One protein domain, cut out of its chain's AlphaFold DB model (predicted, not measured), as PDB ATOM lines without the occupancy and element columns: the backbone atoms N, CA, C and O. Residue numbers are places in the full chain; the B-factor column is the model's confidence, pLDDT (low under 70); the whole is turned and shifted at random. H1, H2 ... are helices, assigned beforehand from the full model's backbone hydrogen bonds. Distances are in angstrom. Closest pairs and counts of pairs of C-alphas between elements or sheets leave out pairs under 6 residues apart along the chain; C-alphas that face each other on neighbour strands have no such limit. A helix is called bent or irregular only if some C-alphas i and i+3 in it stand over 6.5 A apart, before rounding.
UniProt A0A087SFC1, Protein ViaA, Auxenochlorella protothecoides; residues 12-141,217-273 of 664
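AT A GLANCE: This is residues 12 to 141 and 217 to 273 of the 664 residues of the protein "Protein ViaA" of Auxenochlorella protothecoides (UniProt A0A087SFC1). H8 runs through the middle of a body made of helices, with the arm H9a of the long bent helix H9 and H6 beside it on one side, and H2 and H3 packed on its other side. H9b, the other arm of H9, reaches past this body to one end of the longest axis, where H10 packs on it; the loop of residues 255 to 273 then folds back toward H9b, while H1, H4 and H5 are small pieces round H3. The printed part has 187 residues with ten named helices, H1 to H10 in order, and no named strand; its class is all helix. It is compact, with a radius of gyration of the C-alphas of 16.6 A, and spans 51 by 42 by 28 A.

IN THESE COORDINATES: Find C-alpha 217 at (-7.674, -38.676, -41.357), where H9, residues 217 to 246, begins. By its hydrogen bonds it was assigned as one helix, but it is bent, with C-alphas 232 and 235 at 6.8 A: H9a, residues 217 to 232, is 23.0 A long and H9b, residues 235 to 246, is 16.3 A long. Next look for H8, residues 116 to 137, which is 31.8 A long and starts at C-alpha 116 at (-42.685, -42.457, -43.578). H6, residues 95 to 106, measures 16.4 A, and H7 follows at residues 108 to 114. H3, residues 40 to 59, is 28.3 A long. H2, residues 19 to 36, is 25.8 A long and irregular: C-alphas 20 and 23 are 7.2 A apart. Among the shorter ones are H1, residues 12 to 16, H4, residues 66 to 73, H5, residues 85 to 88, and H10, residues 250 to 254, which ends at C-alpha 254 at (-42.888, -51.447, -50.999).

HOW THE PARTS SIT: Start at H9a, which with H6 and H8 forms a bundle, up and down, each running against the one before it in the chain. H9a touches H6, the closest C-alphas being Leu 95 and Ala 222 at 5.2 A, with a shallow tilt of 26 degrees, the same way. H9a touches H8 at the C-alphas of Tyr 133 and Ala 222, 6.6 A apart, with a shallow tilt of 28 degrees, opposite ways. H6 and H8 are close but not clearly touching, their closest C-alphas, Leu 95 and Val 130, being 7.8 A apart. H8 also touches H2, the closest C-alphas being those of Leu 28 and Cys 131, 5.6 A apart, with a shallow tilt of 21 degrees, the same way. H3 is the hub, touching five helices: H1, H2, H5, H7 and H8. It touches H8 with residues 51 to 59 alone, at a steep tilt of 41 degrees, and the C-alphas of Leu 58 and Leu 119 are closest at 7.1 A. H4 and H5 only just touch, with 3 pairs of C-alphas within 8 A, Val 70 and Leu 85 being closest at 7.5 A. H9b touches H10 with residues 240 to 244 alone, closest at the C-alphas of Gly 244 and Glu 251, 5.7 A apart. In H3, H4, H6, H7, H8, H9a, H9b and H10 every O i to N i+4 pair is within hydrogen-bond range; H2 has 12 of 14, H1 has 0 of 1 but 2 of 2 O i to N i+3 pairs, and H5 is too short for an i+4 pair.

THE WHOLE: The two C-alphas farthest apart, those of Gly 37 and Ala 246, are 52.5 A apart. Residues 142 to 216 are not printed, and C-alphas 141 and 217 stand 17.3 A apart across the cut. Of the links printed whole, the one from H4 to H5, with 11 residues, is long. The mean pLDDT of the printed part is 77.6; look for values under 70 at residues 76 to 77, 79 to 82, 86 to 87, 138 to 141 and 246 to 269.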
ATOM      1  N   GLY A  12     -37.689 -36.109 -21.160       76.00
ATOM      2  CA  GLY A  12     -37.367 -35.040 -22.120       76.00
ATOM      3  C   GLY A  12     -37.553 -35.472 -23.585       76.00
ATOM      4  O   GLY A  12     -38.510 -36.160 -23.937       76.00
ATOM      5  N   TYR A  13     -36.579 -35.132 -24.434       75.38
ATOM      6  CA  TYR A  13     -36.553 -35.460 -25.865       75.38
ATOM      7  C   TYR A  13     -36.428 -36.962 -26.170       75.38
ATOM      8  O   TYR A  13     -36.777 -37.409 -27.262       75.38
ATOM      9  N   VAL A  14     -35.961 -37.781 -25.222       77.06
ATOM     10  CA  VAL A  14     -35.849 -39.236 -25.416       77.06
ATOM     11  C   VAL A  14     -37.224 -39.902 -25.571       77.06
ATOM     12  O   VAL A  14     -37.364 -40.851 -26.344       77.06
ATOM     13  N   GLY A  15     -38.267 -39.407 -24.896       74.81
ATOM     14  CA  GLY A  15     -39.601 -40.029 -24.938       74.81
ATOM     15  C   GLY A  15     -40.306 -39.939 -26.295       74.81
ATOM     16  O   GLY A  15     -41.213 -40.724 -26.570       74.81
ATOM     17  N   SER A  16     -39.880 -39.023 -27.162       77.94
ATOM     18  CA  SER A  16     -40.458 -38.801 -28.492       77.94
ATOM     19  C   SER A  16     -39.702 -39.535 -29.607       77.94
ATOM     20  O   SER A  16     -40.081 -39.440 -30.775       77.94
ATOM     21  N   VAL A  17     -38.625 -40.260 -29.278       80.31
ATOM     22  CA  VAL A  17     -37.823 -40.994 -30.262       80.31
ATOM     23  C   VAL A  17     -38.486 -42.353 -30.521       80.31
ATOM     24  O   VAL A  17     -38.885 -43.041 -29.576       80.31
ATOM     25  N   PRO A  18     -38.571 -42.810 -31.782       77.06
ATOM     26  CA  PRO A  18     -39.059 -44.146 -32.087       77.06
ATOM     27  C   PRO A  18     -38.249 -45.253 -31.391       77.06
ATOM     28  O   PRO A  18     -37.017 -45.255 -31.373       77.06
ATOM     29  N   THR A  19     -38.947 -46.268 -30.884       78.94
ATOM     30  CA  THR A  19     -38.369 -47.382 -30.112       78.94
ATOM     31  C   THR A  19     -37.315 -48.178 -30.885       78.94
ATOM     32  O   THR A  19     -36.355 -48.679 -30.304       78.94
ATOM     33  N   SER A  20     -37.450 -48.260 -32.210       77.06
ATOM     34  CA  SER A  20     -36.491 -48.896 -33.122       77.06
ATOM     35  C   SER A  20     -35.101 -48.241 -33.139       77.06
ATOM     36  O   SER A  20     -34.106 -48.923 -33.399       77.06
ATOM     37  N   LEU A  21     -35.003 -46.938 -32.863       81.69
ATOM     38  CA  LEU A  21     -33.737 -46.184 -32.883       81.69
ATOM     39  C   LEU A  21     -33.057 -46.160 -31.502       81.69
ATOM     40  O   LEU A  21     -31.881 -45.806 -31.404       81.69
ATOM     41  N   MET A  22     -33.743 -46.618 -30.448       83.81
ATOM     42  CA  MET A  22     -33.249 -46.519 -29.069       83.81
ATOM     43  C   MET A  22     -31.976 -47.332 -28.792       83.81
ATOM     44  O   MET A  22     -31.061 -46.786 -28.179       83.81
ATOM     45  N   PRO A  23     -31.819 -48.585 -29.272       86.06
ATOM     46  CA  PRO A  23     -30.592 -49.339 -29.024       86.06
ATOM     47  C   PRO A  23     -29.352 -48.633 -29.590       86.06
ATOM     48  O   PRO A  23     -28.322 -48.560 -28.928       86.06
ATOM     49  N   TRP A  24     -29.451 -48.081 -30.803       83.94
ATOM     50  CA  TRP A  24     -28.366 -47.313 -31.416       83.94
ATOM     51  C   TRP A  24     -28.081 -45.988 -30.714       83.94
ATOM     52  O   TRP A  24     -26.906 -45.664 -30.563       83.94
ATOM     53  N   LEU A  25     -29.101 -45.260 -30.245       85.31
ATOM     54  CA  LEU A  25     -28.886 -44.031 -29.471       85.31
ATOM     55  C   LEU A  25     -28.183 -44.288 -28.141       85.31
ATOM     56  O   LEU A  25     -27.295 -43.525 -27.779       85.31
ATOM     57  N   LEU A  26     -28.522 -45.382 -27.453       86.31
ATOM     58  CA  LEU A  26     -27.856 -45.744 -26.195       86.31
ATOM     59  C   LEU A  26     -26.385 -46.128 -26.422       86.31
ATOM     60  O   LEU A  26     -25.515 -45.823 -25.609       86.31
ATOM     61  N   ARG A  27     -26.078 -46.789 -27.549       84.88
ATOM     62  CA  ARG A  27     -24.677 -47.039 -27.941       84.88
ATOM     63  C   ARG A  27     -23.938 -45.740 -28.229       84.88
ATOM     64  O   ARG A  27     -22.809 -45.576 -27.783       84.88
ATOM     65  N   LEU A  28     -24.571 -44.822 -28.952       84.31
ATOM     66  CA  LEU A  28     -23.989 -43.525 -29.273       84.31
ATOM     67  C   LEU A  28     -23.695 -42.689 -28.027       84.31
ATOM     68  O   LEU A  28     -22.609 -42.129 -27.917       84.31
ATOM     69  N   SER A  29     -24.629 -42.640 -27.075       83.38
ATOM     70  CA  SER A  29     -24.433 -41.945 -25.800       83.38
ATOM     71  C   SER A  29     -23.292 -42.556 -24.989       83.38
ATOM     72  O   SER A  29     -22.501 -41.817 -24.409       83.38
ATOM     73  N   HIS A  30     -23.144 -43.886 -24.991       84.94
ATOM     74  CA  HIS A  30     -22.021 -44.543 -24.312       84.94
ATOM     75  C   HIS A  30     -20.674 -44.153 -24.943       84.94
ATOM     76  O   HIS A  30     -19.741 -43.790 -24.232       84.94
ATOM     77  N   ILE A  31     -20.580 -44.186 -26.277       81.19
ATOM     78  CA  ILE A  31     -19.368 -43.803 -27.020       81.19
ATOM     79  C   ILE A  31     -19.057 -42.312 -26.861       81.19
ATOM     80  O   ILE A  31     -17.914 -41.941 -26.632       81.19
ATOM     81  N   ARG A  32     -20.047 -41.423 -26.936       78.44
ATOM     82  CA  ARG A  32     -19.803 -40.012 -26.626       78.44
ATOM     83  C   ARG A  32     -19.347 -39.764 -25.194       78.44
ATOM     84  O   ARG A  32     -18.438 -38.961 -25.031       78.44
ATOM     85  N   SER A  33     -19.919 -40.433 -24.190       80.38
ATOM     86  CA  SER A  33     -19.522 -40.256 -22.782       80.38
ATOM     87  C   SER A  33     -18.087 -40.727 -22.551       80.38
ATOM     88  O   SER A  33     -17.341 -40.100 -21.804       80.38
ATOM     89  N   SER A  34     -17.668 -41.804 -23.230       78.75
ATOM     90  CA  SER A  34     -16.274 -42.264 -23.191       78.75
ATOM     91  C   SER A  34     -15.287 -41.258 -23.792       78.75
ATOM     92  O   SER A  34     -14.154 -41.190 -23.325       78.75
ATOM     93  N   ILE A  35     -15.693 -40.482 -24.803       74.56
ATOM     94  CA  ILE A  35     -14.820 -39.505 -25.482       74.56
ATOM     95  C   ILE A  35     -14.758 -38.168 -24.730       74.56
ATOM     96  O   ILE A  35     -13.678 -37.614 -24.548       74.56
ATOM     97  N   SER A  36     -15.904 -37.630 -24.319       70.62
ATOM     98  CA  SER A  36     -16.020 -36.270 -23.778       70.62
ATOM     99  C   SER A  36     -15.930 -36.185 -22.248       70.62
ATOM    100  O   SER A  36     -15.889 -35.085 -21.703       70.62
ATOM    101  N   GLY A  37     -15.955 -37.327 -21.549       71.19
ATOM    102  CA  GLY A  37     -16.080 -37.396 -20.088       71.19
ATOM    103  C   GLY A  37     -17.374 -36.807 -19.504       71.19
ATOM    104  O   GLY A  37     -17.436 -36.629 -18.291       71.19
ATOM    105  N   SER A  38     -18.383 -36.494 -20.324       72.69
ATOM    106  CA  SER A  38     -19.653 -35.909 -19.878       72.69
ATOM    107  C   SER A  38     -20.626 -36.954 -19.325       72.69
ATOM    108  O   SER A  38     -20.533 -38.132 -19.671       72.69
ATOM    109  N   ASP A  39     -21.603 -36.534 -18.514       81.06
ATOM    110  CA  ASP A  39     -22.693 -37.412 -18.086       81.06
ATOM    111  C   ASP A  39     -23.413 -38.087 -19.274       81.06
ATOM    112  O   ASP A  39     -23.853 -37.455 -20.241       81.06
ATOM    113  N   THR A  40     -23.568 -39.413 -19.174       79.88
ATOM    114  CA  THR A  40     -24.254 -40.261 -20.167       79.88
ATOM    115  C   THR A  40     -25.671 -39.785 -20.496       79.88
ATOM    116  O   THR A  40     -26.105 -39.903 -21.644       79.88
ATOM    117  N   ALA A  41     -26.393 -39.264 -19.498       80.25
ATOM    118  CA  ALA A  41     -27.742 -38.723 -19.642       80.25
ATOM    119  C   ALA A  41     -27.782 -37.454 -20.511       80.25
ATOM    120  O   ALA A  41     -28.653 -37.355 -21.377       80.25
ATOM    121  N   ASP A  42     -26.822 -36.539 -20.356       79.75
ATOM    122  CA  ASP A  42     -26.767 -35.313 -21.163       79.75
ATOM    123  C   ASP A  42     -26.414 -35.631 -22.622       79.75
ATOM    124  O   ASP A  42     -27.145 -35.240 -23.534       79.75
ATOM    125  N   ALA A  43     -25.409 -36.484 -22.858       79.50
ATOM    126  CA  ALA A  43     -25.087 -36.949 -24.213       79.50
ATOM    127  C   ALA A  43     -26.272 -37.666 -24.898       79.50
ATOM    128  O   ALA A  43     -26.490 -37.474 -26.098       79.50
ATOM    129  N   LEU A  44     -27.049 -38.482 -24.169       83.75
ATOM    130  CA  LEU A  44     -28.279 -39.093 -24.688       83.75
ATOM    131  C   LEU A  44     -29.330 -38.046 -25.087       83.75
ATOM    132  O   LEU A  44     -29.918 -38.187 -26.159       83.75
ATOM    133  N   GLN A  45     -29.574 -37.023 -24.260       83.00
ATOM    134  CA  GLN A  45     -30.546 -35.960 -24.568       83.00
ATOM    135  C   GLN A  45     -30.105 -35.118 -25.771       83.00
ATOM    136  O   GLN A  45     -30.945 -34.739 -26.590       83.00
ATOM    137  N   ASP A  46     -28.807 -34.859 -25.929       81.88
ATOM    138  CA  ASP A  46     -28.304 -34.115 -27.086       81.88
ATOM    139  C   ASP A  46     -28.431 -34.924 -28.378       81.88
ATOM    140  O   ASP A  46     -28.972 -34.426 -29.366       81.88
ATOM    141  N   ALA A  47     -28.035 -36.204 -28.375       82.94
ATOM    142  CA  ALA A  47     -28.212 -37.065 -29.542       82.94
ATOM    143  C   ALA A  47     -29.692 -37.275 -29.916       82.94
ATOM    144  O   ALA A  47     -30.036 -37.175 -31.095       82.94
ATOM    145  N   ALA A  48     -30.577 -37.540 -28.943       84.12
ATOM    146  CA  ALA A  48     -32.027 -37.570 -29.165       84.12
ATOM    147  C   ALA A  48     -32.558 -36.249 -29.747       84.12
ATOM    148  O   ALA A  48     -33.361 -36.311 -30.679       84.12
ATOM    149  N   CYS A  49     -32.113 -35.075 -29.274       85.31
ATOM    150  CA  CYS A  49     -32.565 -33.803 -29.851       85.31
ATOM    151  C   CYS A  49     -32.142 -33.691 -31.322       85.31
ATOM    152  O   CYS A  49     -32.974 -33.461 -32.197       85.31
ATOM    153  N   GLY A  50     -30.870 -33.974 -31.615       84.56
ATOM    154  CA  GLY A  50     -30.323 -33.908 -32.972       84.56
ATOM    155  C   GLY A  50     -31.062 -34.819 -33.955       84.56
ATOM    156  O   GLY A  50     -31.493 -34.386 -35.023       84.56
ATOM    157  N   LEU A  51     -31.308 -36.071 -33.574       86.56
ATOM    158  CA  LEU A  51     -32.104 -37.010 -34.368       86.56
ATOM    159  C   LEU A  51     -33.543 -36.554 -34.626       86.56
ATOM    160  O   LEU A  51     -34.036 -36.743 -35.738       86.56
ATOM    161  N   LEU A  52     -34.232 -35.985 -33.637       86.50
ATOM    162  CA  LEU A  52     -35.590 -35.477 -33.839       86.50
ATOM    163  C   LEU A  52     -35.627 -34.259 -34.759       86.50
ATOM    164  O   LEU A  52     -36.597 -34.097 -35.492       86.50
ATOM    165  N   ILE A  53     -34.576 -33.438 -34.770       86.69
ATOM    166  CA  ILE A  53     -34.444 -32.343 -35.731       86.69
ATOM    167  C   ILE A  53     -34.321 -32.918 -37.137       86.69
ATOM    168  O   ILE A  53     -35.107 -32.565 -38.009       86.69
ATOM    169  N   TRP A  54     -33.400 -33.861 -37.353       87.25
ATOM    170  CA  TRP A  54     -33.303 -34.602 -38.618       87.25
ATOM    171  C   TRP A  54     -34.638 -35.233 -39.033       87.25
ATOM    172  O   TRP A  54     -35.069 -35.036 -40.167       87.25
ATOM    173  N   GLN A  55     -35.321 -35.948 -38.134       88.06
ATOM    174  CA  GLN A  55     -36.681 -36.448 -38.354       88.06
ATOM    175  C   GLN A  55     -37.658 -35.339 -38.770       88.06
ATOM    176  O   GLN A  55     -38.358 -35.532 -39.764       88.06
ATOM    177  N   ALA A  56     -37.714 -34.206 -38.064       86.62
ATOM    178  CA  ALA A  56     -38.628 -33.111 -38.398       86.62
ATOM    179  C   ALA A  56     -38.288 -32.496 -39.764       86.62
ATOM    180  O   ALA A  56     -39.182 -32.209 -40.558       86.62
ATOM    181  N   ALA A  57     -36.999 -32.377 -40.085       86.06
ATOM    182  CA  ALA A  57     -36.559 -31.805 -41.351       86.06
ATOM    183  C   ALA A  57     -36.944 -32.669 -42.542       86.06
ATOM    184  O   ALA A  57     -37.611 -32.225 -43.482       86.06
ATOM    185  N   LEU A  58     -36.601 -33.945 -42.447       85.75
ATOM    186  CA  LEU A  58     -36.918 -34.929 -43.460       85.75
ATOM    187  C   LEU A  58     -38.433 -35.184 -43.597       85.75
ATOM    188  O   LEU A  58     -38.868 -35.447 -44.720       85.75
ATOM    189  N   GLN A  59     -39.247 -35.090 -42.530       85.31
ATOM    190  CA  GLN A  59     -40.718 -35.152 -42.655       85.31
ATOM    191  C   GLN A  59     -41.259 -34.018 -43.533       85.31
ATOM    192  O   GLN A  59     -42.167 -34.246 -44.335       85.31
ATOM    193  N   GLU A  60     -40.652 -32.833 -43.461       82.69
ATOM    194  CA  GLU A  60     -41.022 -31.687 -44.305       82.69
ATOM    195  C   GLU A  60     -40.413 -31.731 -45.720       82.69
ATOM    196  O   GLU A  60     -40.762 -30.934 -46.596       82.69
ATOM    197  N   GLY A  61     -39.549 -32.709 -46.007       81.19
ATOM    198  CA  GLY A  61     -38.844 -32.831 -47.279       81.19
ATOM    199  C   GLY A  61     -37.587 -31.974 -47.409       81.19
ATOM    200  O   GLY A  61     -37.083 -31.828 -48.526       81.19
ATOM    201  N   LEU A  62     -37.126 -31.386 -46.306       85.19
ATOM    202  CA  LEU A  62     -35.955 -30.517 -46.227       85.19
ATOM    203  C   LEU A  62     -34.784 -31.307 -45.634       85.19
ATOM    204  O   LEU A  62     -34.955 -32.260 -44.874       85.19
ATOM    205  N   VAL A  63     -33.578 -30.942 -46.044       85.12
ATOM    206  CA  VAL A  63     -32.314 -31.449 -45.497       85.12
ATOM    207  C   VAL A  63     -31.888 -30.471 -44.384       85.12
ATOM    208  O   VAL A  63     -32.094 -29.287 -44.604       85.12
ATOM    209  N   PRO A  64     -31.348 -30.893 -43.221       82.75
ATOM    210  CA  PRO A  64     -31.016 -30.023 -42.079       82.75
ATOM    211  C   PRO A  64     -29.730 -29.196 -42.290       82.75
ATOM    212  O   PRO A  64     -28.768 -29.289 -41.522       82.75
ATOM    213  N   ASP A  65     -29.719 -28.371 -43.332       81.62
ATOM    214  CA  ASP A  65     -28.692 -27.343 -43.525       81.62
ATOM    215  C   ASP A  65     -28.836 -26.183 -42.512       81.62
ATOM    216  O   ASP A  65     -29.866 -26.021 -41.858       81.62
ATOM    217  N   ASP A  66     -27.803 -25.346 -42.366       79.88
ATOM    218  CA  ASP A  66     -27.818 -24.197 -41.440       79.88
ATOM    219  C   ASP A  66     -29.002 -23.245 -41.722       79.88
ATOM    220  O   ASP A  66     -29.691 -22.832 -40.796       79.88
ATOM    221  N   GLU A  67     -29.305 -22.964 -42.995       82.12
ATOM    222  CA  GLU A  67     -30.459 -22.141 -43.397       82.12
ATOM    223  C   GLU A  67     -31.795 -22.783 -42.997       82.12
ATOM    224  O   GLU A  67     -32.672 -22.110 -42.456       82.12
ATOM    225  N   THR A  68     -31.959 -24.096 -43.206       81.25
ATOM    226  CA  THR A  68     -33.197 -24.798 -42.825       81.25
ATOM    227  C   THR A  68     -33.367 -24.842 -41.315       81.25
ATOM    228  O   THR A  68     -34.492 -24.723 -40.848       81.25
ATOM    229  N   LEU A  69     -32.285 -24.980 -40.536       81.19
ATOM    230  CA  LEU A  69     -32.371 -24.988 -39.069       81.19
ATOM    231  C   LEU A  69     -32.829 -23.632 -38.528       81.19
ATOM    232  O   LEU A  69     -33.640 -23.595 -37.609       81.19
ATOM    233  N   VAL A  70     -32.364 -22.533 -39.129       80.56
ATOM    234  CA  VAL A  70     -32.806 -21.177 -38.769       80.56
ATOM    235  C   VAL A  70     -34.288 -21.006 -39.097       80.56
ATOM    236  O   VAL A  70     -35.048 -20.584 -38.232       80.56
ATOM    237  N   ALA A  71     -34.729 -21.418 -40.291       79.88
ATOM    238  CA  ALA A  71     -36.142 -21.320 -40.666       79.88
ATOM    239  C   ALA A  71     -37.045 -22.169 -39.752       79.88
ATOM    240  O   ALA A  71     -38.146 -21.763 -39.393       79.88
ATOM    241  N   MET A  72     -36.594 -23.367 -39.364       76.12
ATOM    242  CA  MET A  72     -37.357 -24.229 -38.463       76.12
ATOM    243  C   MET A  72     -37.386 -23.722 -37.022       76.12
ATOM    244  O   MET A  72     -38.419 -23.876 -36.375       76.12
ATOM    245  N   ALA A  73     -36.309 -23.099 -36.534       75.50
ATOM    246  CA  ALA A  73     -36.270 -22.507 -35.199       75.50
ATOM    247  C   ALA A  73     -37.279 -21.353 -35.027       75.50
ATOM    248  O   ALA A  73     -37.700 -21.074 -33.908       75.50
ATOM    249  N   GLU A  74     -37.699 -20.701 -36.119       76.12
ATOM    250  CA  GLU A  74     -38.709 -19.631 -36.076       76.12
ATOM    251  C   GLU A  74     -40.141 -20.166 -35.852       76.12
ATOM    252  O   GLU A  74     -41.008 -19.432 -35.374       76.12
ATOM    253  N   ASN A  75     -40.414 -21.447 -36.141       76.81
ATOM    254  CA  ASN A  75     -41.732 -22.053 -35.918       76.81
ATOM    255  C   ASN A  75     -42.034 -22.347 -34.419       76.81
ATOM    256  O   ASN A  75     -41.290 -23.077 -33.758       76.81
ATOM    257  N   PRO A  76     -43.190 -21.901 -33.878       61.00
ATOM    258  CA  PRO A  76     -43.632 -22.259 -32.526       61.00
ATOM    259  C   PRO A  76     -43.929 -23.768 -32.430       61.00
ATOM    260  O   PRO A  76     -44.777 -24.285 -33.158       61.00
ATOM    261  N   GLY A  77     -43.235 -24.481 -31.528       64.12
ATOM    262  CA  GLY A  77     -43.334 -25.946 -31.386       64.12
ATOM    263  C   GLY A  77     -42.179 -26.758 -31.989       64.12
ATOM    264  O   GLY A  77     -42.284 -27.984 -32.045       64.12
ATOM    265  N   PHE A  78     -41.089 -26.128 -32.437       71.94
ATOM    266  CA  PHE A  78     -39.924 -26.855 -32.956       71.94
ATOM    267  C   PHE A  78     -39.133 -27.524 -31.821       71.94
ATOM    268  O   PHE A  78     -38.860 -26.919 -30.780       71.94
ATOM    269  N   VAL A  79     -38.748 -28.785 -32.026       65.69
ATOM    270  CA  VAL A  79     -37.909 -29.535 -31.088       65.69
ATOM    271  C   VAL A  79     -36.548 -28.836 -30.976       65.69
ATOM    272  O   VAL A  79     -35.790 -28.804 -31.941       65.69
ATOM    273  N   GLY A  80     -36.236 -28.281 -29.803       61.88
ATOM    274  CA  GLY A  80     -34.980 -27.563 -29.554       61.88
ATOM    275  C   GLY A  80     -34.975 -26.069 -29.877       61.88
ATOM    276  O   GLY A  80     -33.903 -25.499 -30.048       61.88
ATOM    277  N   GLY A  81     -36.145 -25.431 -29.948       61.41
ATOM    278  CA  GLY A  81     -36.287 -23.981 -30.161       61.41
ATOM    279  C   GLY A  81     -35.642 -23.084 -29.090       61.41
ATOM    280  O   GLY A  81     -35.387 -21.913 -29.347       61.41
ATOM    281  N   ASP A  82     -35.314 -23.638 -27.919       64.44
ATOM    282  CA  ASP A  82     -34.706 -22.893 -26.802       64.44
ATOM    283  C   ASP A  82     -33.159 -22.936 -26.815       64.44
ATOM    284  O   ASP A  82     -32.507 -22.414 -25.906       64.44
ATOM    285  N   ARG A  83     -32.547 -23.596 -27.813       70.25
ATOM    286  CA  ARG A  83     -31.094 -23.852 -27.896       70.25
ATOM    287  C   ARG A  83     -30.431 -22.982 -28.971       70.25
ATOM    288  O   ARG A  83     -31.039 -22.644 -29.983       70.25
ATOM    289  N   LYS A  84     -29.164 -22.601 -28.753       71.56
ATOM    290  CA  LYS A  84     -28.382 -21.839 -29.748       71.56
ATOM    291  C   LYS A  84     -28.153 -22.685 -31.014       71.56
ATOM    292  O   LYS A  84     -28.116 -23.908 -30.948       71.56
ATOM    293  N   LEU A  85     -27.934 -22.027 -32.160       70.06
ATOM    294  CA  LEU A  85     -27.722 -22.687 -33.463       70.06
ATOM    295  C   LEU A  85     -26.561 -23.693 -33.440       70.06
ATOM    296  O   LEU A  85     -26.656 -24.727 -34.086       70.06
ATOM    297  N   GLU A  86     -25.487 -23.404 -32.698       67.56
ATOM    298  CA  GLU A  86     -24.327 -24.298 -32.541       67.56
ATOM    299  C   GLU A  86     -24.706 -25.625 -31.871       67.56
ATOM    300  O   GLU A  86     -24.279 -26.675 -32.342       67.56
ATOM    301  N   ASP A  87     -25.594 -25.603 -30.873       69.81
ATOM    302  CA  ASP A  87     -26.062 -26.805 -30.164       69.81
ATOM    303  C   ASP A  87     -27.100 -27.608 -30.980       69.81
ATOM    304  O   ASP A  87     -27.445 -28.737 -30.628       69.81
ATOM    305  N   LEU A  88     -27.615 -27.048 -32.084       72.69
ATOM    306  CA  LEU A  88     -28.543 -27.735 -33.002       72.69
ATOM    307  C   LEU A  88     -27.789 -28.500 -34.101       72.69
ATOM    308  O   LEU A  88     -28.397 -29.229 -34.892       72.69
ATOM    309  N   ARG A  89     -26.462 -28.329 -34.185       78.81
ATOM    310  CA  ARG A  89     -25.622 -28.931 -35.220       78.81
ATOM    311  C   ARG A  89     -25.301 -30.347 -34.778       78.81
ATOM    312  O   ARG A  89     -24.462 -30.586 -33.920       78.81
ATOM    313  N   TRP A  90     -25.999 -31.295 -35.382       79.19
ATOM    314  CA  TRP A  90     -25.814 -32.708 -35.129       79.19
ATOM    315  C   TRP A  90     -25.818 -33.401 -36.486       79.19
ATOM    316  O   TRP A  90     -26.723 -33.116 -37.283       79.19
ATOM    317  N   PRO A  91     -24.875 -34.308 -36.799       83.44
ATOM    318  CA  PRO A  91     -23.680 -34.743 -36.042       83.44
ATOM    319  C   PRO A  91     -22.548 -33.679 -35.952       83.44
ATOM    320  O   PRO A  91     -22.699 -32.595 -36.506       83.44
ATOM    321  N   ASP A  92     -21.424 -33.973 -35.280       82.06
ATOM    322  CA  ASP A  92     -20.274 -33.040 -35.196       82.06
ATOM    323  C   ASP A  92     -19.559 -32.913 -36.568       82.06
ATOM    324  O   ASP A  92     -19.561 -33.852 -37.380       82.06
ATOM    325  N   GLU A  93     -18.962 -31.751 -36.864       81.19
ATOM    326  CA  GLU A  93     -18.116 -31.593 -38.063       81.19
ATOM    327  C   GLU A  93     -16.851 -32.443 -37.896       81.19
ATOM    328  O   GLU A  93     -16.336 -32.486 -36.774       81.19
ATOM    329  N   PRO A  94     -16.322 -33.125 -38.936       84.31
ATOM    330  CA  PRO A  94     -16.606 -33.033 -40.385       84.31
ATOM    331  C   PRO A  94     -17.692 -33.979 -40.958       84.31
ATOM    332  O   PRO A  94     -18.054 -33.900 -42.141       84.31
ATOM    333  N   LEU A  95     -18.207 -34.924 -40.164       85.50
ATOM    334  CA  LEU A  95     -19.197 -35.920 -40.603       85.50
ATOM    335  C   LEU A  95     -20.517 -35.290 -41.072       85.50
ATOM    336  O   LEU A  95     -21.117 -35.786 -42.029       85.50
ATOM    337  N   ARG A  96     -20.973 -34.207 -40.434       86.44
ATOM    338  CA  ARG A  96     -22.199 -33.507 -40.835       86.44
ATOM    339  C   ARG A  96     -22.135 -33.000 -42.266       86.44
ATOM    340  O   ARG A  96     -23.031 -33.330 -43.041       86.44
ATOM    341  N   ALA A  97     -21.080 -32.290 -42.659       85.88
ATOM    342  CA  ALA A  97     -20.968 -31.803 -44.028       85.88
ATOM    343  C   ALA A  97     -20.956 -32.955 -45.044       85.88
ATOM    344  O   ALA A  97     -21.644 -32.891 -46.066       85.88
ATOM    345  N   ALA A  98     -20.229 -34.044 -44.770       84.94
ATOM    346  CA  ALA A  98     -20.261 -35.225 -45.633       84.94
ATOM    347  C   ALA A  98     -21.661 -35.866 -45.712       84.94
ATOM    348  O   ALA A  98     -22.105 -36.156 -46.823       84.94
ATOM    349  N   LEU A  99     -22.378 -36.049 -44.591       86.06
ATOM    350  CA  LEU A  99     -23.749 -36.573 -44.589       86.06
ATOM    351  C   LEU A  99     -24.705 -35.659 -45.348       86.06
ATOM    352  O   LEU A  99     -25.492 -36.172 -46.138       86.06
ATOM    353  N   LEU A 100     -24.627 -34.336 -45.162       86.38
ATOM    354  CA  LEU A 100     -25.486 -33.393 -45.880       86.38
ATOM    355  C   LEU A 100     -25.272 -33.564 -47.383       86.38
ATOM    356  O   LEU A 100     -26.229 -33.834 -48.106       86.38
ATOM    357  N   ARG A 101     -24.009 -33.586 -47.837       86.31
ATOM    358  CA  ARG A 101     -23.696 -33.832 -49.256       86.31
ATOM    359  C   ARG A 101     -24.212 -35.195 -49.721       86.31
ATOM    360  O   ARG A 101     -24.832 -35.282 -50.772       86.31
ATOM    361  N   GLY A 102     -23.999 -36.280 -48.976       83.94
ATOM    362  CA  GLY A 102     -24.539 -37.591 -49.357       83.94
ATOM    363  C   GLY A 102     -26.075 -37.623 -49.434       83.94
ATOM    364  O   GLY A 102     -26.617 -38.179 -50.392       83.94
ATOM    365  N   VAL A 103     -26.794 -36.999 -48.492       85.12
ATOM    366  CA  VAL A 103     -28.269 -36.965 -48.498       85.12
ATOM    367  C   VAL A 103     -28.816 -36.096 -49.637       85.12
ATOM    368  O   VAL A 103     -29.827 -36.465 -50.251       85.12
ATOM    369  N   THR A 104     -28.144 -34.989 -49.969       84.44
ATOM    370  CA  THR A 104     -28.523 -34.128 -51.099       84.44
ATOM    371  C   THR A 104     -28.294 -34.839 -52.434       84.44
ATOM    372  O   THR A 104     -29.204 -34.848 -53.264       84.44
ATOM    373  N   VAL A 105     -27.146 -35.511 -52.630       86.06
ATOM    374  CA  VAL A 105     -26.864 -36.334 -53.830       86.06
ATOM    375  C   VAL A 105     -27.923 -37.419 -54.020       86.06
ATOM    376  O   VAL A 105     -28.378 -37.651 -55.140       86.06
ATOM    377  N   LEU A 106     -28.355 -38.072 -52.939       81.81
ATOM    378  CA  LEU A 106     -29.415 -39.070 -53.006       81.81
ATOM    379  C   LEU A 106     -30.814 -38.441 -53.222       81.81
ATOM    380  O   LEU A 106     -31.735 -39.156 -53.584       81.81
ATOM    381  N   GLY A 107     -31.036 -37.138 -53.013       82.00
ATOM    382  CA  GLY A 107     -32.382 -36.535 -53.030       82.00
ATOM    383  C   GLY A 107     -33.377 -37.142 -52.024       82.00
ATOM    384  O   GLY A 107     -34.575 -37.188 -52.319       82.00
ATOM    385  N   VAL A 108     -32.931 -37.613 -50.848       79.06
ATOM    386  CA  VAL A 108     -33.782 -38.404 -49.919       79.06
ATOM    387  C   VAL A 108     -34.860 -37.574 -49.233       79.06
ATOM    388  O   VAL A 108     -35.887 -38.121 -48.844       79.06
ATOM    389  N   GLY A 109     -34.680 -36.253 -49.182       78.38
ATOM    390  CA  GLY A 109     -35.650 -35.317 -48.606       78.38
ATOM    391  C   GLY A 109     -37.051 -35.538 -49.186       78.38
ATOM    392  O   GLY A 109     -38.000 -35.854 -48.473       78.38
ATOM    393  N   ARG A 110     -37.180 -35.517 -50.519       81.12
ATOM    394  CA  ARG A 110     -38.486 -35.693 -51.184       81.12
ATOM    395  C   ARG A 110     -39.100 -37.073 -50.914       81.12
ATOM    396  O   ARG A 110     -40.312 -37.175 -50.726       81.12
ATOM    397  N   PHE A 111     -38.278 -38.126 -50.906       77.12
ATOM    398  CA  PHE A 111     -38.716 -39.498 -50.620       77.12
ATOM    399  C   PHE A 111     -39.196 -39.662 -49.181       77.12
ATOM    400  O   PHE A 111     -40.296 -40.161 -48.986       77.12
ATOM    401  N   ALA A 112     -38.442 -39.188 -48.193       79.88
ATOM    402  CA  ALA A 112     -38.840 -39.184 -46.787       79.88
ATOM    403  C   ALA A 112     -40.195 -38.488 -46.531       79.88
ATOM    404  O   ALA A 112     -40.993 -39.029 -45.768       79.88
ATOM    405  N   LYS A 113     -40.523 -37.382 -47.226       81.44
ATOM    406  CA  LYS A 113     -41.856 -36.743 -47.119       81.44
ATOM    407  C   LYS A 113     -42.965 -37.664 -47.628       81.44
ATOM    408  O   LYS A 113     -44.042 -37.765 -47.049       81.44
ATOM    409  N   LYS A 114     -42.716 -38.328 -48.761       75.56
ATOM    410  CA  LYS A 114     -43.688 -39.215 -49.419       75.56
ATOM    411  C   LYS A 114     -43.841 -40.572 -48.714       75.56
ATOM    412  O   LYS A 114     -44.905 -41.181 -48.825       75.56
ATOM    413  N   TYR A 115     -42.809 -41.037 -48.001       76.31
ATOM    414  CA  TYR A 115     -42.728 -42.381 -47.409       76.31
ATOM    415  C   TYR A 115     -42.203 -42.352 -45.972       76.31
ATOM    416  O   TYR A 115     -40.986 -42.312 -45.750       76.31
ATOM    417  N   PRO A 116     -43.092 -42.488 -44.978       77.44
ATOM    418  CA  PRO A 116     -42.685 -42.457 -43.578       77.44
ATOM    419  C   PRO A 116     -41.781 -43.627 -43.176       77.44
ATOM    420  O   PRO A 116     -40.949 -43.499 -42.286       77.44
ATOM    421  N   ALA A 117     -41.902 -44.781 -43.818       76.00
ATOM    422  CA  ALA A 117     -41.070 -45.932 -43.487       76.00
ATOM    423  C   ALA A 117     -39.631 -45.800 -44.015       76.00
ATOM    424  O   ALA A 117     -38.690 -46.170 -43.315       76.00
ATOM    425  N   VAL A 118     -39.445 -45.203 -45.202       81.56
ATOM    426  CA  VAL A 118     -38.107 -44.851 -45.713       81.56
ATOM    427  C   VAL A 118     -37.413 -43.886 -44.753       81.56
ATOM    428  O   VAL A 118     -36.236 -44.081 -44.465       81.56
ATOM    429  N   LEU A 119     -38.137 -42.898 -44.207       84.38
ATOM    430  CA  LEU A 119     -37.615 -41.977 -43.191       84.38
ATOM    431  C   LEU A 119     -37.031 -42.741 -41.993       84.38
ATOM    432  O   LEU A 119     -35.907 -42.471 -41.592       84.38
ATOM    433  N   GLN A 120     -37.751 -43.718 -41.440       81.19
ATOM    434  CA  GLN A 120     -37.279 -44.450 -40.257       81.19
ATOM    435  C   GLN A 120     -36.045 -45.310 -40.546       81.19
ATOM    436  O   GLN A 120     -35.084 -45.305 -39.774       81.19
ATOM    437  N   ALA A 121     -36.034 -46.015 -41.679       83.56
ATOM    438  CA  ALA A 121     -34.870 -46.795 -42.092       83.56
ATOM    439  C   ALA A 121     -33.651 -45.898 -42.378       83.56
ATOM    440  O   ALA A 121     -32.555 -46.212 -41.913       83.56
ATOM    441  N   LEU A 122     -33.835 -44.759 -43.056       86.81
ATOM    442  CA  LEU A 122     -32.798 -43.738 -43.226       86.81
ATOM    443  C   LEU A 122     -32.280 -43.194 -41.886       86.81
ATOM    444  O   LEU A 122     -31.071 -43.083 -41.718       86.81
ATOM    445  N   LEU A 123     -33.141 -42.878 -40.913       87.25
ATOM    446  CA  LEU A 123     -32.669 -42.400 -39.603       87.25
ATOM    447  C   LEU A 123     -31.825 -43.477 -38.905       87.25
ATOM    448  O   LEU A 123     -30.832 -43.170 -38.249       87.25
ATOM    449  N   LYS A 124     -32.171 -44.756 -39.094       87.00
ATOM    450  CA  LYS A 124     -31.441 -45.883 -38.502       87.00
ATOM    451  C   LYS A 124     -30.058 -46.007 -39.127       87.00
ATOM    452  O   LYS A 124     -29.068 -46.046 -38.401       87.00
ATOM    453  N   SER A 125     -29.984 -46.026 -40.460       87.19
ATOM    454  CA  SER A 125     -28.719 -45.941 -41.191       87.19
ATOM    455  C   SER A 125     -27.900 -44.705 -40.792       87.19
ATOM    456  O   SER A 125     -26.702 -44.861 -40.582       87.19
ATOM    457  N   LEU A 126     -28.488 -43.514 -40.597       87.88
ATOM    458  CA  LEU A 126     -27.711 -42.322 -40.194       87.88
ATOM    459  C   LEU A 126     -27.085 -42.504 -38.812       87.88
ATOM    460  O   LEU A 126     -25.897 -42.249 -38.642       87.88
ATOM    461  N   VAL A 127     -27.839 -43.028 -37.843       87.75
ATOM    462  CA  VAL A 127     -27.315 -43.258 -36.488       87.75
ATOM    463  C   VAL A 127     -26.235 -44.333 -36.500       87.75
ATOM    464  O   VAL A 127     -25.234 -44.209 -35.804       87.75
ATOM    465  N   GLN A 128     -26.387 -45.376 -37.320       87.50
ATOM    466  CA  GLN A 128     -25.366 -46.417 -37.442       87.50
ATOM    467  C   GLN A 128     -24.059 -45.859 -38.010       87.50
ATOM    468  O   GLN A 128     -23.008 -46.143 -37.442       87.50
ATOM    469  N   VAL A 129     -24.114 -45.053 -39.080       87.56
ATOM    470  CA  VAL A 129     -22.935 -44.343 -39.608       87.56
ATOM    471  C   VAL A 129     -22.321 -43.434 -38.544       87.56
ATOM    472  O   VAL A 129     -21.104 -43.460 -38.393       87.56
ATOM    473  N   VAL A 130     -23.112 -42.696 -37.756       87.94
ATOM    474  CA  VAL A 130     -22.549 -41.824 -36.702       87.94
ATOM    475  C   VAL A 130     -21.878 -42.667 -35.614       87.94
ATOM    476  O   VAL A 130     -20.773 -42.341 -35.184       87.94
ATOM    477  N   CYS A 131     -22.461 -43.808 -35.239       84.94
ATOM    478  CA  CYS A 131     -21.827 -44.720 -34.290       84.94
ATOM    479  C   CYS A 131     -20.546 -45.333 -34.862       84.94
ATOM    480  O   CYS A 131     -19.560 -45.432 -34.147       84.94
ATOM    481  N   GLN A 132     -20.523 -45.732 -36.137       84.62
ATOM    482  CA  GLN A 132     -19.315 -46.276 -36.762       84.62
ATOM    483  C   GLN A 132     -18.221 -45.210 -36.872       84.62
ATOM    484  O   GLN A 132     -17.109 -45.480 -36.442       84.62
ATOM    485  N   TYR A 133     -18.532 -44.000 -37.346       86.19
ATOM    486  CA  TYR A 133     -17.598 -42.873 -37.356       86.19
ATOM    487  C   TYR A 133     -17.021 -42.574 -35.971       86.19
ATOM    488  O   TYR A 133     -15.803 -42.513 -35.829       86.19
ATOM    489  N   GLN A 134     -17.849 -42.438 -34.925       82.88
ATOM    490  CA  GLN A 134     -17.299 -42.157 -33.592       82.88
ATOM    491  C   GLN A 134     -16.414 -43.307 -33.091       82.88
ATOM    492  O   GLN A 134     -15.432 -43.044 -32.406       82.88
ATOM    493  N   LYS A 135     -16.705 -44.566 -33.466       81.44
ATOM    494  CA  LYS A 135     -15.840 -45.723 -33.145       81.44
ATOM    495  C   LYS A 135     -14.512 -45.673 -33.902       81.44
ATOM    496  O   LYS A 135     -13.467 -45.969 -33.333       81.44
ATOM    497  N   THR A 136     -14.540 -45.322 -35.194       80.56
ATOM    498  CA  THR A 136     -13.319 -45.210 -36.013       80.56
ATOM    499  C   THR A 136     -12.425 -44.067 -35.545       80.56
ATOM    500  O   THR A 136     -11.207 -44.202 -35.606       80.56
ATOM    501  N   VAL A 137     -13.008 -42.968 -35.054       78.19
ATOM    502  CA  VAL A 137     -12.251 -41.802 -34.555       78.19
ATOM    503  C   VAL A 137     -11.667 -42.055 -33.164       78.19
ATOM    504  O   VAL A 137     -10.551 -41.636 -32.876       78.19
ATOM    505  N   SER A 138     -12.368 -42.811 -32.322       67.75
ATOM    506  CA  SER A 138     -11.944 -43.093 -30.949       67.75
ATOM    507  C   SER A 138     -10.934 -44.232 -30.823       67.75
ATOM    508  O   SER A 138     -10.512 -44.554 -29.715       67.75
ATOM    509  N   GLY A 139     -10.617 -44.914 -31.930       65.50
ATOM    510  CA  GLY A 139      -9.944 -46.215 -31.927       65.50
ATOM    511  C   GLY A 139     -10.525 -47.261 -30.963       65.50
ATOM    512  O   GLY A 139      -9.821 -48.224 -30.658       65.50
ATOM    513  N   LEU A 140     -11.769 -47.118 -30.471       58.41
ATOM    514  CA  LEU A 140     -12.397 -48.125 -29.610       58.41
ATOM    515  C   LEU A 140     -12.751 -49.321 -30.489       58.41
ATOM    516  O   LEU A 140     -13.771 -49.341 -31.182       58.41
ATOM    517  N   ILE A 141     -11.892 -50.334 -30.452       47.69
ATOM    518  CA  ILE A 141     -12.234 -51.664 -30.927       47.69
ATOM    519  C   ILE A 141     -13.132 -52.211 -29.825       47.69
ATOM    520  O   ILE A 141     -12.648 -52.535 -28.745       47.69
ATOM    521  N   LYS A 217      -7.252 -37.251 -41.495       77.00
ATOM    522  CA  LYS A 217      -7.674 -38.676 -41.357       77.00
ATOM    523  C   LYS A 217      -9.160 -38.852 -40.978       77.00
ATOM    524  O   LYS A 217      -9.800 -39.806 -41.421       77.00
ATOM    525  N   GLU A 218      -9.696 -37.937 -40.173       79.12
ATOM    526  CA  GLU A 218     -11.109 -37.835 -39.791       79.12
ATOM    527  C   GLU A 218     -12.033 -37.537 -40.986       79.12
ATOM    528  O   GLU A 218     -13.022 -38.244 -41.183       79.12
ATOM    529  N   GLU A 219     -11.691 -36.583 -41.853       81.50
ATOM    530  CA  GLU A 219     -12.466 -36.285 -43.063       81.50
ATOM    531  C   GLU A 219     -12.459 -37.439 -44.079       81.50
ATOM    532  O   GLU A 219     -13.482 -37.707 -44.715       81.50
ATOM    533  N   GLU A 220     -11.345 -38.165 -44.238       83.88
ATOM    534  CA  GLU A 220     -11.312 -39.334 -45.131       83.88
ATOM    535  C   GLU A 220     -12.171 -40.479 -44.583       83.88
ATOM    536  O   GLU A 220     -12.944 -41.077 -45.340       83.88
ATOM    537  N   ALA A 221     -12.092 -40.772 -43.278       83.62
ATOM    538  CA  ALA A 221     -12.997 -41.733 -42.638       83.62
ATOM    539  C   ALA A 221     -14.470 -41.325 -42.805       83.62
ATOM    540  O   ALA A 221     -15.300 -42.180 -43.131       83.62
ATOM    541  N   ALA A 222     -14.796 -40.032 -42.668       84.88
ATOM    542  CA  ALA A 222     -16.156 -39.542 -42.865       84.88
ATOM    543  C   ALA A 222     -16.625 -39.766 -44.312       84.88
ATOM    544  O   ALA A 222     -17.711 -40.298 -44.552       84.88
ATOM    545  N   GLN A 223     -15.778 -39.437 -45.293       86.94
ATOM    546  CA  GLN A 223     -16.118 -39.563 -46.710       86.94
ATOM    547  C   GLN A 223     -16.310 -41.026 -47.117       86.94
ATOM    548  O   GLN A 223     -17.301 -41.341 -47.773       86.94
ATOM    549  N   LYS A 224     -15.417 -41.936 -46.701       88.00
ATOM    550  CA  LYS A 224     -15.563 -43.386 -46.959       88.00
ATOM    551  C   LYS A 224     -16.871 -43.946 -46.384       88.00
ATOM    552  O   LYS A 224     -17.589 -44.616 -47.127       88.00
ATOM    553  N   LEU A 225     -17.215 -43.682 -45.113       86.12
ATOM    554  CA  LEU A 225     -18.471 -44.178 -44.514       86.12
ATOM    555  C   LEU A 225     -19.709 -43.608 -45.216       86.12
ATOM    556  O   LEU A 225     -20.656 -44.350 -45.487       86.12
ATOM    557  N   VAL A 226     -19.698 -42.319 -45.574       86.88
ATOM    558  CA  VAL A 226     -20.817 -41.715 -46.313       86.88
ATOM    559  C   VAL A 226     -20.902 -42.265 -47.738       86.88
ATOM    560  O   VAL A 226     -21.997 -42.552 -48.216       86.88
ATOM    561  N   ALA A 227     -19.779 -42.508 -48.413       87.25
ATOM    562  CA  ALA A 227     -19.793 -43.116 -49.741       87.25
ATOM    563  C   ALA A 227     -20.384 -44.537 -49.707       87.25
ATOM    564  O   ALA A 227     -21.241 -44.857 -50.535       87.25
ATOM    565  N   ALA A 228     -20.007 -45.365 -48.725       87.50
ATOM    566  CA  ALA A 228     -20.658 -46.661 -48.499       87.50
ATOM    567  C   ALA A 228     -22.178 -46.527 -48.258       87.50
ATOM    568  O   ALA A 228     -22.944 -47.273 -48.873       87.50
ATOM    569  N   LEU A 229     -22.629 -45.561 -47.440       87.44
ATOM    570  CA  LEU A 229     -24.059 -45.274 -47.232       87.44
ATOM    571  C   LEU A 229     -24.751 -44.929 -48.559       87.44
ATOM    572  O   LEU A 229     -25.798 -45.494 -48.869       87.44
ATOM    573  N   VAL A 230     -24.159 -44.051 -49.374       87.31
ATOM    574  CA  VAL A 230     -24.764 -43.617 -50.643       87.31
ATOM    575  C   VAL A 230     -24.924 -44.805 -51.582       87.31
ATOM    576  O   VAL A 230     -26.009 -45.031 -52.111       87.31
ATOM    577  N   LYS A 231     -23.871 -45.610 -51.747       87.38
ATOM    578  CA  LYS A 231     -23.907 -46.858 -52.520       87.38
ATOM    579  C   LYS A 231     -25.033 -47.797 -52.062       87.38
ATOM    580  O   LYS A 231     -25.812 -48.210 -52.916       87.38
ATOM    581  N   MET A 232     -25.168 -48.081 -50.762       86.25
ATOM    582  CA  MET A 232     -26.241 -48.943 -50.224       86.25
ATOM    583  C   MET A 232     -27.651 -48.404 -50.528       86.25
ATOM    584  O   MET A 232     -28.553 -49.184 -50.806       86.25
ATOM    585  N   TRP A 233     -27.850 -47.082 -50.521       86.19
ATOM    586  CA  TRP A 233     -29.174 -46.468 -50.725       86.19
ATOM    587  C   TRP A 233     -29.502 -46.125 -52.178       86.19
ATOM    588  O   TRP A 233     -30.661 -45.867 -52.505       86.19
ATOM    589  N   ARG A 234     -28.510 -46.146 -53.071       86.00
ATOM    590  CA  ARG A 234     -28.697 -45.752 -54.469       86.00
ATOM    591  C   ARG A 234     -29.644 -46.709 -55.176       86.00
ATOM    592  O   ARG A 234     -30.584 -46.251 -55.810       86.00
ATOM    593  N   GLU A 235     -29.412 -48.013 -55.043       83.81
ATOM    594  CA  GLU A 235     -30.247 -49.045 -55.671       83.81
ATOM    595  C   GLU A 235     -31.692 -49.069 -55.140       83.81
ATOM    596  O   GLU A 235     -32.595 -48.997 -55.970       83.81
ATOM    597  N   PRO A 236     -31.970 -49.096 -53.817       84.44
ATOM    598  CA  PRO A 236     -33.339 -49.021 -53.303       84.44
ATOM    599  C   PRO A 236     -34.074 -47.733 -53.659       84.44
ATOM    600  O   PRO A 236     -35.291 -47.734 -53.821       84.44
ATOM    601  N   LEU A 237     -33.363 -46.611 -53.778       82.81
ATOM    602  CA  LEU A 237     -34.009 -45.362 -54.142       82.81
ATOM    603  C   LEU A 237     -34.392 -45.328 -55.610       82.81
ATOM    604  O   LEU A 237     -35.515 -44.971 -55.952       82.81
ATOM    605  N   THR A 238     -33.465 -45.714 -56.487       83.00
ATOM    606  CA  THR A 238     -33.722 -45.781 -57.929       83.00
ATOM    607  C   THR A 238     -34.875 -46.727 -58.231       83.00
ATOM    608  O   THR A 238     -35.763 -46.358 -58.996       83.00
ATOM    609  N   THR A 239     -34.911 -47.910 -57.619       82.44
ATOM    610  CA  THR A 239     -36.023 -48.865 -57.744       82.44
ATOM    611  C   THR A 239     -37.326 -48.325 -57.185       82.44
ATOM    612  O   THR A 239     -38.341 -48.499 -57.849       82.44
ATOM    613  N   LEU A 240     -37.331 -47.623 -56.046       79.44
ATOM    614  CA  LEU A 240     -38.553 -46.998 -55.519       79.44
ATOM    615  C   LEU A 240     -39.062 -45.906 -56.450       79.44
ATOM    616  O   LEU A 240     -40.262 -45.803 -56.692       79.44
ATOM    617  N   SER A 241     -38.155 -45.124 -57.033       80.44
ATOM    618  CA  SER A 241     -38.530 -44.101 -58.005       80.44
ATOM    619  C   SER A 241     -39.122 -44.724 -59.262       80.44
ATOM    620  O   SER A 241     -40.119 -44.222 -59.781       80.44
ATOM    621  N   ARG A 242     -38.549 -45.836 -59.745       81.06
ATOM    622  CA  ARG A 242     -39.108 -46.591 -60.880       81.06
ATOM    623  C   ARG A 242     -40.447 -47.231 -60.513       81.06
ATOM    624  O   ARG A 242     -41.387 -47.125 -61.296       81.06
ATOM    625  N   ALA A 243     -40.579 -47.829 -59.326       75.12
ATOM    626  CA  ALA A 243     -41.829 -48.460 -58.894       75.12
ATOM    627  C   ALA A 243     -42.947 -47.419 -58.775       75.12
ATOM    628  O   ALA A 243     -44.089 -47.664 -59.170       75.12
ATOM    629  N   GLY A 244     -42.576 -46.234 -58.289       72.88
ATOM    630  CA  GLY A 244     -43.455 -45.098 -58.111       72.88
ATOM    631  C   GLY A 244     -44.006 -44.539 -59.409       72.88
ATOM    632  O   GLY A 244     -45.201 -44.268 -59.527       72.88
ATOM    633  N   ARG A 245     -43.157 -44.454 -60.437       74.19
ATOM    634  CA  ARG A 245     -43.596 -44.094 -61.790       74.19
ATOM    635  C   ARG A 245     -44.458 -45.208 -62.397       74.19
ATOM    636  O   ARG A 245     -45.438 -44.906 -63.077       74.19
ATOM    637  N   ALA A 246     -44.132 -46.478 -62.138       67.19
ATOM    638  CA  ALA A 246     -44.817 -47.602 -62.772       67.19
ATOM    639  C   ALA A 246     -46.227 -47.840 -62.247       67.19
ATOM    640  O   ALA A 246     -47.133 -48.116 -63.032       67.19
ATOM    641  N   PHE A 247     -46.459 -47.682 -60.949       66.00
ATOM    642  CA  PHE A 247     -47.806 -47.774 -60.400       66.00
ATOM    643  C   PHE A 247     -47.980 -46.947 -59.139       66.00
ATOM    644  O   PHE A 247     -47.449 -47.224 -58.057       66.00
ATOM    645  N   GLU A 248     -48.945 -46.061 -59.246       61.69
ATOM    646  CA  GLU A 248     -49.424 -45.238 -58.164       61.69
ATOM    647  C   GLU A 248     -50.008 -46.115 -57.051       61.69
ATOM    648  O   GLU A 248     -50.900 -46.929 -57.289       61.69
ATOM    649  N   GLY A 249     -49.416 -46.054 -55.854       58.88
ATOM    650  CA  GLY A 249     -49.832 -46.826 -54.673       58.88
ATOM    651  C   GLY A 249     -49.076 -48.137 -54.397       58.88
ATOM    652  O   GLY A 249     -49.284 -48.704 -53.333       58.88
ATOM    653  N   MET A 250     -48.227 -48.668 -55.302       60.62
ATOM    654  CA  MET A 250     -47.339 -49.805 -54.895       60.62
ATOM    655  C   MET A 250     -46.258 -49.319 -53.958       60.62
ATOM    656  O   MET A 250     -45.683 -50.103 -53.219       60.62
ATOM    657  N   GLU A 251     -45.991 -48.024 -53.992       61.03
ATOM    658  CA  GLU A 251     -45.006 -47.410 -53.142       61.03
ATOM    659  C   GLU A 251     -45.401 -47.486 -51.654       61.03
ATOM    660  O   GLU A 251     -44.538 -47.725 -50.823       61.03
ATOM    661  N   ALA A 252     -46.694 -47.383 -51.300       61.03
ATOM    662  CA  ALA A 252     -47.148 -47.677 -49.934       61.03
ATOM    663  C   ALA A 252     -46.870 -49.136 -49.541       61.03
ATOM    664  O   ALA A 252     -46.549 -49.402 -48.393       61.03
ATOM    665  N   LEU A 253     -46.958 -50.076 -50.486       62.53
ATOM    666  CA  LEU A 253     -46.681 -51.489 -50.246       62.53
ATOM    667  C   LEU A 253     -45.182 -51.813 -50.112       62.53
ATOM    668  O   LEU A 253     -44.789 -52.519 -49.188       62.53
ATOM    669  N   LEU A 254     -44.352 -51.261 -51.001       63.34
ATOM    670  CA  LEU A 254     -42.888 -51.447 -50.999       63.34
ATOM    671  C   LEU A 254     -42.198 -50.618 -49.928       63.34
ATOM    672  O   LEU A 254     -41.121 -50.962 -49.454       63.34
ATOM    673  N   GLY A 255     -42.828 -49.514 -49.554       57.12
ATOM    674  CA  GLY A 255     -42.420 -48.693 -48.441       57.12
ATOM    675  C   GLY A 255     -42.872 -49.260 -47.109       57.12
ATOM    676  O   GLY A 255     -42.890 -48.494 -46.175       57.12
ATOM    677  N   GLY A 256     -43.326 -50.508 -46.981       56.69
ATOM    678  CA  GLY A 256     -43.892 -50.956 -45.705       56.69
ATOM    679  C   GLY A 256     -45.292 -50.431 -45.422       56.69
ATOM    680  O   GLY A 256     -45.530 -49.548 -44.594       56.69
ATOM    681  N   GLY A 257     -46.257 -51.062 -46.071       42.06
ATOM    682  CA  GLY A 257     -47.660 -50.860 -45.766       42.06
ATOM    683  C   GLY A 257     -48.047 -51.437 -44.409       42.06
ATOM    684  O   GLY A 257     -48.027 -52.649 -44.244       42.06
ATOM    685  N   ARG A 258     -48.505 -50.541 -43.522       45.41
ATOM    686  CA  ARG A 258     -49.225 -50.748 -42.238       45.41
ATOM    687  C   ARG A 258     -48.339 -50.697 -41.001       45.41
ATOM    688  O   ARG A 258     -48.216 -51.663 -40.269       45.41
ATOM    689  N   GLY A 259     -47.807 -49.519 -40.696       44.75
ATOM    690  CA  GLY A 259     -47.531 -49.171 -39.307       44.75
ATOM    691  C   GLY A 259     -46.389 -49.907 -38.633       44.75
ATOM    692  O   GLY A 259     -46.250 -49.768 -37.424       44.75
ATOM    693  N   ASP A 260     -45.628 -50.683 -39.403       53.53
ATOM    694  CA  ASP A 260     -44.464 -51.414 -38.929       53.53
ATOM    695  C   ASP A 260     -43.186 -50.622 -39.269       53.53
ATOM    696  O   ASP A 260     -42.799 -50.516 -40.438       53.53
ATOM    697  N   PRO A 261     -42.501 -50.061 -38.255       50.84
ATOM    698  CA  PRO A 261     -41.287 -49.259 -38.414       50.84
ATOM    699  C   PRO A 261     -40.083 -50.025 -38.993       50.84
ATOM    700  O   PRO A 261     -39.131 -49.404 -39.454       50.84
ATOM    701  N   ASN A 262     -40.124 -51.363 -38.986       52.97
ATOM    702  CA  ASN A 262     -39.097 -52.246 -39.563       52.97
ATOM    703  C   ASN A 262     -39.501 -52.825 -40.934       52.97
ATOM    704  O   ASN A 262     -38.870 -53.769 -41.402       52.97
ATOM    705  N   ALA A 263     -40.553 -52.317 -41.580       57.56
ATOM    706  CA  ALA A 263     -41.077 -52.963 -42.788       57.56
ATOM    707  C   ALA A 263     -40.270 -52.638 -44.052       57.56
ATOM    708  O   ALA A 263     -40.401 -53.315 -45.072       57.56
ATOM    709  N   PHE A 264     -39.442 -51.595 -43.984       67.62
ATOM    710  CA  PHE A 264     -38.563 -51.215 -45.077       67.62
ATOM    711  C   PHE A 264     -37.231 -51.920 -44.923       67.62
ATOM    712  O   PHE A 264     -36.385 -51.501 -44.130       67.62
ATOM    713  N   ASP A 265     -37.062 -53.008 -45.662       68.31
ATOM    714  CA  ASP A 265     -35.838 -53.789 -45.583       68.31
ATOM    715  C   ASP A 265     -34.896 -53.402 -46.718       68.31
ATOM    716  O   ASP A 265     -35.185 -53.661 -47.886       68.31
ATOM    717  N   LEU A 266     -33.757 -52.793 -46.388       67.25
ATOM    718  CA  LEU A 266     -32.743 -52.435 -47.384       67.25
ATOM    719  C   LEU A 266     -32.073 -53.676 -47.990       67.25
ATOM    720  O   LEU A 266     -31.605 -53.625 -49.125       67.25
ATOM    721  N   GLY A 267     -32.039 -54.788 -47.248       59.16
ATOM    722  CA  GLY A 267     -31.410 -56.041 -47.670       59.16
ATOM    723  C   GLY A 267     -32.316 -56.989 -48.448       59.16
ATOM    724  O   GLY A 267     -31.871 -58.075 -48.821       59.16
ATOM    725  N   GLY A 268     -33.571 -56.625 -48.725       65.88
ATOM    726  CA  GLY A 268     -34.449 -57.514 -49.475       65.88
ATOM    727  C   GLY A 268     -33.963 -57.652 -50.913       65.88
ATOM    728  O   GLY A 268     -33.781 -56.657 -51.611       65.88
ATOM    729  N   GLY A 269     -33.853 -58.887 -51.414       68.81
ATOM    730  CA  GLY A 269     -33.557 -59.208 -52.820       68.81
ATOM    731  C   GLY A 269     -34.521 -58.623 -53.870       68.81
ATOM    732  O   GLY A 269     -34.483 -59.033 -55.026       68.81
ATOM    733  N   ILE A 270     -35.423 -57.720 -53.484       74.25
ATOM    734  CA  ILE A 270     -36.449 -57.081 -54.323       74.25
ATOM    735  C   ILE A 270     -35.865 -55.906 -55.099       74.25
ATOM    736  O   ILE A 270     -36.310 -55.622 -56.212       74.25
ATOM    737  N   TRP A 271     -34.850 -55.250 -54.538       75.50
ATOM    738  CA  TRP A 271     -34.322 -53.990 -55.071       75.50
ATOM    739  C   TRP A 271     -33.406 -54.210 -56.275       75.50
ATOM    740  O   TRP A 271     -33.385 -53.422 -57.206       75.50
ATOM    741  N   GLY A 272     -32.713 -55.341 -56.332       70.94
ATOM    742  CA  GLY A 272     -31.808 -55.646 -57.444       70.94
ATOM    743  C   GLY A 272     -32.465 -56.430 -58.581       70.94
ATOM    744  O   GLY A 272     -31.758 -56.914 -59.467       70.94
ATOM    745  N   ARG A 273     -33.796 -56.614 -58.580       80.88
ATOM    746  CA  ARG A 273     -34.436 -57.449 -59.608       80.88
ATOM    747  C   ARG A 273     -34.494 -56.702 -60.934       80.88
ATOM    748  O   ARG A 273     -34.943 -55.555 -61.005       80.88
TER     749      ARG A 273